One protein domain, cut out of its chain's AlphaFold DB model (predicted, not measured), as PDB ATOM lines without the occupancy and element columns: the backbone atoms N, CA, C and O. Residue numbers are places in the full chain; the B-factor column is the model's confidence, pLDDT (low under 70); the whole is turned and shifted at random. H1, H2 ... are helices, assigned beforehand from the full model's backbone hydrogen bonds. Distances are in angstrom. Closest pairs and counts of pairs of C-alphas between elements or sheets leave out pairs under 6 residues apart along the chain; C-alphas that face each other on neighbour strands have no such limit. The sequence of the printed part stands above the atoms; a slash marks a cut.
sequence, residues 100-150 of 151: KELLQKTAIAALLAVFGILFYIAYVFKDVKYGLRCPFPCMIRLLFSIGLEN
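What this domain is: This is residues 100 to 150 of the 151 residues of the protein "Protein translocase subunit SecF" of Candidatus Levybacteria bacterium GW2011_GWA2_40_8 (UniProt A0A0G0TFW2). A long helix, H1, runs to a loop at residues 125 to 134, from which a shorter helix, H2, folds back, making an open, flat V whose arms do not meet. The printed part has 51 residues with two named helices, H1 then H2, and no named strand; its class is all helix. It is only just loose, close to extended, with a radius of gyration of the C-alphas of 14.3 A and spans of 43 by 27 by 8 A.

Where its parts are: H1, residues 100 to 124, is 36.0 A long and begins with C-alpha 100 at (-25.003, -5.101, 19.431). H2, residues 135 to 148, is 20.4 A long and ends with C-alpha 148 at (-49.639, 2.321, 29.656).

How they stand to each other: H1 and H2 are apart, with no C-alpha of the one within 8 A of the other. A short link of 10 residues joins them. In both helices every O i to N i+4 pair is within hydrogen-bond range.

The domain as a whole: The C-alphas of Lys 100 and Lys 129, the two farthest apart, are 42.9 A apart. Residues 100 to 117, 124 to 130 and 136 to 150 stand free. The printed part has no cut. Its mean pLDDT is 72.3, and 23 residues are under 70, among them residues 125 to 139.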
ATOM      1  N   LYS A 100     -25.703  -6.257  18.840       75.12
ATOM      2  CA  LYS A 100     -25.003  -5.101  19.431       75.12
ATOM      3  C   LYS A 100     -24.683  -4.012  18.408       75.12
ATOM      4  O   LYS A 100     -24.860  -2.831  18.712       75.12
ATOM      5  N   GLU A 101     -24.230  -4.381  17.213       80.75
ATOM      6  CA  GLU A 101     -23.956  -3.406  16.151       80.75
ATOM      7  C   GLU A 101     -25.232  -2.717  15.650       80.75
ATOM      8  O   GLU A 101     -25.246  -1.497  15.456       80.75
ATOM      9  N   LEU A 102     -26.317  -3.477  15.474       82.00
ATOM     10  CA  LEU A 102     -27.629  -2.955  15.090       82.00
ATOM     11  C   LEU A 102     -28.159  -1.971  16.133       82.00
ATOM     12  O   LEU A 102     -28.623  -0.888  15.770       82.00
ATOM     13  N   LEU A 103     -28.029  -2.296  17.422       80.25
ATOM     14  CA  LEU A 103     -28.413  -1.410  18.520       80.25
ATOM     15  C   LEU A 103     -27.638  -0.089  18.457       80.25
ATOM     16  O   LEU A 103     -28.249   0.979  18.511       80.25
ATOM     17  N   GLN A 104     -26.314  -0.135  18.286       83.75
ATOM     18  CA  GLN A 104     -25.491   1.077  18.199       83.75
ATOM     19  C   GLN A 104     -25.886   1.963  17.013       83.75
ATOM     20  O   GLN A 104     -26.090   3.168  17.181       83.75
ATOM     21  N   LYS A 105     -26.042   1.380  15.819       86.69
ATOM     22  CA  LYS A 105     -26.438   2.125  14.614       86.69
ATOM     23  C   LYS A 105     -27.830   2.735  14.759       86.69
ATOM     24  O   LYS A 105     -28.027   3.902  14.424       86.69
ATOM     25  N   THR A 106     -28.772   1.974  15.310       85.81
ATOM     26  CA  THR A 106     -30.155   2.420  15.519       85.81
ATOM     27  C   THR A 106     -30.220   3.541  16.552       85.81
ATOM     28  O   THR A 106     -30.916   4.528  16.331       85.81
ATOM     29  N   ALA A 107     -29.448   3.450  17.638       85.81
ATOM     30  CA  ALA A 107     -29.374   4.494  18.657       85.81
ATOM     31  C   ALA A 107     -28.849   5.822  18.082       85.81
ATOM     32  O   ALA A 107     -29.427   6.878  18.339       85.81
ATOM     33  N   ILE A 108     -27.798   5.772  17.256       89.44
ATOM     34  CA  ILE A 108     -27.249   6.963  16.591       89.44
ATOM     35  C   ILE A 108     -28.263   7.546  15.596       89.44
ATOM     36  O   ILE A 108     -28.497   8.755  15.596       89.44
ATOM     37  N   ALA A 109     -28.902   6.701  14.779       90.75
ATOM     38  CA  ALA A 109     -29.907   7.134  13.809       90.75
ATOM     39  C   ALA A 109     -31.136   7.763  14.485       90.75
ATOM     40  O   ALA A 109     -31.597   8.821  14.058       90.75
ATOM     41  N   ALA A 110     -31.634   7.160  15.568       87.81
ATOM     42  CA  ALA A 110     -32.753   7.683  16.345       87.81
ATOM     43  C   ALA A 110     -32.417   9.046  16.960       87.81
ATOM     44  O   ALA A 110     -33.217   9.977  16.879       87.81
ATOM     45  N   LEU A 111     -31.212   9.193  17.515       89.00
ATOM     46  CA  LEU A 111     -30.742  10.458  18.076       89.00
ATOM     47  C   LEU A 111     -30.673  11.542  16.989       89.00
ATOM     48  O   LEU A 111     -31.219  12.629  17.176       89.00
ATOM     49  N   LEU A 112     -30.091  11.238  15.826       92.06
ATOM     50  CA  LEU A 112     -30.063  12.157  14.684       92.06
ATOM     51  C   LEU A 112     -31.467  12.525  14.188       92.06
ATOM     52  O   LEU A 112     -31.710  13.693  13.896       92.06
ATOM     53  N   ALA A 113     -32.399  11.572  14.132       91.19
ATOM     54  CA  ALA A 113     -33.782  11.830  13.739       91.19
ATOM     55  C   ALA A 113     -34.483  12.789  14.714       91.19
ATOM     56  O   ALA A 113     -35.147  13.729  14.277       91.19
ATOM     57  N   VAL A 114     -34.280  12.614  16.027       86.31
ATOM     58  CA  VAL A 114     -34.813  13.526  17.052       86.31
ATOM     59  C   VAL A 114     -34.278  14.942  16.848       86.31
ATOM     60  O   VAL A 114     -35.065  15.889  16.798       86.31
ATOM     61  N   PHE A 115     -32.964  15.107  16.667       88.12
ATOM     62  CA  PHE A 115     -32.390  16.425  16.378       88.12
ATOM     63  C   PHE A 115     -32.891  16.995  15.049       88.12
ATOM     64  O   PHE A 115     -33.228  18.175  14.990       88.12
ATOM     65  N   GLY A 116     -33.007  16.176  14.003       89.81
ATOM     66  CA  GLY A 116     -33.528  16.583  12.700       89.81
ATOM     67  C   GLY A 116     -34.956  17.119  12.781       89.81
ATOM     68  O   GLY A 116     -35.242  18.185  12.240       89.81
ATOM     69  N   ILE A 117     -35.837  16.443  13.524       85.56
ATOM     70  CA  ILE A 117     -37.213  16.900  13.761       85.56
ATOM     71  C   ILE A 117     -37.218  18.203  14.571       85.56
ATOM     72  O   ILE A 117     -37.956  19.125  14.228       85.56
ATOM     73  N   LEU A 118     -36.380  18.323  15.609       79.94
ATOM     74  CA  LEU A 118     -36.268  19.555  16.400       79.94
ATOM     75  C   LEU A 118     -35.807  20.744  15.549       79.94
ATOM     76  O   LEU A 118     -36.413  21.812  15.622       79.94
ATOM     77  N   PHE A 119     -34.784  20.560  14.709       84.94
ATOM     78  CA  PHE A 119     -34.312  21.587  13.778       84.94
ATOM     79  C   PHE A 119     -35.363  21.933  12.723       84.94
ATOM     80  O   PHE A 119     -35.572  23.111  12.438       84.94
ATOM     81  N   TYR A 120     -36.050  20.931  12.173       83.56
ATOM     82  CA  TYR A 120     -37.114  21.138  11.196       83.56
ATOM     83  C   TYR A 120     -38.262  21.966  11.784       83.56
ATOM     84  O   TYR A 120     -38.665  22.966  11.196       83.56
ATOM     85  N   ILE A 121     -38.735  21.611  12.983       75.88
ATOM     86  CA  ILE A 121     -39.753  22.377  13.710       75.88
ATOM     87  C   ILE A 121     -39.235  23.795  13.992       75.88
ATOM     88  O   ILE A 121     -39.936  24.762  13.706       75.88
ATOM     89  N   ALA A 122     -38.003  23.952  14.484       75.31
ATOM     90  CA  ALA A 122     -37.426  25.270  14.757       75.31
ATOM     91  C   ALA A 122     -37.340  26.159  13.501       75.31
ATOM     92  O   ALA A 122     -37.574  27.363  13.582       75.31
ATOM     93  N   TYR A 123     -37.050  25.573  12.336       77.19
ATOM     94  CA  TYR A 123     -37.001  26.284  11.059       77.19
ATOM     95  C   TYR A 123     -38.396  26.658  10.535       77.19
ATOM     96  O   TYR A 123     -38.600  27.774  10.056       77.19
ATOM     97  N   VAL A 124     -39.363  25.741  10.644       78.44
ATOM     98  CA  VAL A 124     -40.748  25.947  10.192       78.44
ATOM     99  C   VAL A 124     -41.468  26.988  11.053       78.44
ATOM    100  O   VAL A 124     -42.168  27.849  10.526       78.44
ATOM    101  N   PHE A 125     -41.269  26.968  12.371       63.50
ATOM    102  CA  PHE A 125     -41.906  27.900  13.303       63.50
ATOM    103  C   PHE A 125     -41.062  29.154  13.556       63.50
ATOM    104  O   PHE A 125     -40.841  29.548  14.703       63.50
ATOM    105  N   LYS A 126     -40.636  29.822  12.478       54.00
ATOM    106  CA  LYS A 126     -39.916  31.109  12.519       54.00
ATOM    107  C   LYS A 126     -40.610  32.194  13.373       54.00
ATOM    108  O   LYS A 126     -39.942  33.130  13.800       54.00
ATOM    109  N   ASP A 127     -41.900  32.038  13.692       52.16
ATOM    110  CA  ASP A 127     -42.601  32.784  14.743       52.16
ATOM    111  C   ASP A 127     -42.646  32.009  16.074       52.16
ATOM    112  O   ASP A 127     -43.507  31.156  16.329       52.16
ATOM    113  N   VAL A 128     -41.750  32.397  16.984       55.06
ATOM    114  CA  VAL A 128     -41.572  31.864  18.353       55.06
ATOM    115  C   VAL A 128     -42.870  31.890  19.192       55.06
ATOM    116  O   VAL A 128     -42.978  31.207  20.209       55.06
ATOM    117  N   LYS A 129     -43.898  32.631  18.757       52.94
ATOM    118  CA  LYS A 129     -45.202  32.747  19.433       52.94
ATOM    119  C   LYS A 129     -46.150  31.560  19.204       52.94
ATOM    120  O   LYS A 129     -47.018  31.338  20.044       52.94
ATOM    121  N   TYR A 130     -45.981  30.777  18.133       53.16
ATOM    122  CA  TYR A 130     -46.864  29.635  17.822       53.16
ATOM    123  C   TYR A 130     -46.151  28.269  17.819       53.16
ATOM    124  O   TYR A 130     -46.808  27.245  18.001       53.16
ATOM    125  N   GLY A 131     -44.817  28.236  17.703       51.69
ATOM    126  CA  GLY A 131     -44.036  26.991  17.610       51.69
ATOM    127  C   GLY A 131     -43.914  26.151  18.877       51.69
ATOM    128  O   GLY A 131     -43.694  24.946  18.797       51.69
ATOM    129  N   LEU A 132     -44.108  26.746  20.055       53.00
ATOM    130  CA  LEU A 132     -43.969  26.039  21.335       53.00
ATOM    131  C   LEU A 132     -45.270  25.386  21.829       53.00
ATOM    132  O   LEU A 132     -45.226  24.539  22.720       53.00
ATOM    133  N   ARG A 133     -46.435  25.737  21.263       53.56
ATOM    134  CA  ARG A 133     -47.737  25.298  21.801       53.56
ATOM    135  C   ARG A 133     -48.161  23.896  21.343       53.56
ATOM    136  O   ARG A 133     -48.907  23.237  22.060       53.56
ATOM    137  N   CYS A 134     -47.687  23.434  20.187       57.78
ATOM    138  CA  CYS A 134     -48.130  22.175  19.573       57.78
ATOM    139  C   CYS A 134     -47.248  20.935  19.874       57.78
ATOM    140  O   CYS A 134     -47.812  19.869  20.120       57.78
ATOM    141  N   PRO A 135     -45.898  21.009  19.936       59.16
ATOM    142  CA  PRO A 135     -45.091  19.793  20.112       59.16
ATOM    143  C   PRO A 135     -45.057  19.271  21.560       59.16
ATOM    144  O   PRO A 135     -44.892  18.071  21.783       59.16
ATOM    145  N   PHE A 136     -45.255  20.138  22.560       63.44
ATOM    146  CA  PHE A 136     -45.206  19.749  23.977       63.44
ATOM    147  C   PHE A 136     -46.339  18.787  24.394       63.44
ATOM    148  O   PHE A 136     -46.043  17.759  25.012       63.44
ATOM    149  N   PRO A 137     -47.616  19.052  24.042       67.56
ATOM    150  CA  PRO A 137     -48.719  18.136  24.328       67.56
ATOM    151  C   PRO A 137     -48.593  16.794  23.595       67.56
ATOM    152  O   PRO A 137     -48.845  15.751  24.196       67.56
ATOM    153  N   CYS A 138     -48.161  16.801  22.326       66.88
ATOM    154  CA  CYS A 138     -47.990  15.579  21.531       66.88
ATOM    155  C   CYS A 138     -46.933  14.645  22.132       66.88
ATOM    156  O   CYS A 138     -47.168  13.445  22.252       66.88
ATOM    157  N   MET A 139     -45.808  15.193  22.591       65.25
ATOM    158  CA  MET A 139     -44.750  14.412  23.233       65.25
ATOM    159  C   MET A 139     -45.176  13.846  24.599       65.25
ATOM    160  O   MET A 139     -44.830  12.716  24.936       65.25
ATOM    161  N   ILE A 140     -45.968  14.594  25.378       70.31
ATOM    162  CA  ILE A 140     -46.537  14.116  26.652       70.31
ATOM    163  C   ILE A 140     -47.555  12.989  26.431       70.31
ATOM    164  O   ILE A 140     -47.534  12.003  27.165       70.31
ATOM    165  N   ARG A 141     -48.409  13.101  25.406       69.12
ATOM    166  CA  ARG A 141     -49.394  12.070  25.042       69.12
ATOM    167  C   ARG A 141     -48.715  10.758  24.636       69.12
ATOM    168  O   ARG A 141     -49.176   9.694  25.036       69.12
ATOM    169  N   LEU A 142     -47.614  10.846  23.892       70.06
ATOM    170  CA  LEU A 142     -46.869   9.690  23.388       70.06
ATOM    171  C   LEU A 142     -46.118   8.960  24.518       70.06
ATOM    172  O   LEU A 142     -46.186   7.739  24.609       70.06
ATOM    173  N   LEU A 143     -45.507   9.702  25.453       64.69
ATOM    174  CA  LEU A 143     -44.889   9.130  26.661       64.69
ATOM    175  C   LEU A 143     -45.900   8.438  27.587       64.69
ATOM    176  O   LEU A 143     -45.574   7.418  28.188       64.69
ATOM    177  N   PHE A 144     -47.114   8.982  27.712       74.25
ATOM    178  CA  PHE A 144     -48.161   8.362  28.527       74.25
ATOM    179  C   PHE A 144     -48.698   7.076  27.884       74.25
ATOM    180  O   PHE A 144     -48.950   6.119  28.602       74.25
ATOM    181  N   SER A 145     -48.817   7.030  26.549       69.75
ATOM    182  CA  SER A 145     -49.218   5.816  25.816       69.75
ATOM    183  C   SER A 145     -48.224   4.673  26.030       69.75
ATOM    184  O   SER A 145     -48.617   3.598  26.464       69.75
ATOM    185  N   ILE A 146     -46.926   4.943  25.844       66.81
ATOM    186  CA  ILE A 146     -45.858   3.943  26.022       66.81
ATOM    187  C   ILE A 146     -45.788   3.434  27.472       66.81
ATOM    188  O   ILE A 146     -45.476   2.269  27.716       66.81
ATOM    189  N   GLY A 147     -46.069   4.301  28.449       64.25
ATOM    190  CA  GLY A 147     -46.128   3.912  29.859       64.25
ATOM    191  C   GLY A 147     -47.327   3.027  30.211       64.25
ATOM    192  O   GLY A 147     -47.253   2.294  31.188       64.25
ATOM    193  N   LEU A 148     -48.410   3.088  29.431       62.84
ATOM    194  CA  LEU A 148     -49.639   2.321  29.656       62.84
ATOM    195  C   LEU A 148     -49.615   0.963  28.944       62.84
ATOM    196  O   LEU A 148     -50.237   0.031  29.423       62.84
ATOM    197  N   GLU A 149     -48.867   0.834  27.845       56.06
ATOM    198  CA  GLU A 149     -48.618  -0.451  27.165       56.06
ATOM    199  C   GLU A 149     -47.611  -1.357  27.899       56.06
ATOM    200  O   GLU A 149     -47.500  -2.535  27.572       56.06
ATOM    201  N   ASN A 150     -46.880  -0.829  28.888       46.09
ATOM    202  CA  ASN A 150     -45.931  -1.585  29.722       46.09
ATOM    203  C   ASN A 150     -46.509  -2.019  31.089       46.09
ATOM    204  O   ASN A 150     -45.751  -2.475  31.948       46.09
TER     205      ASN A 150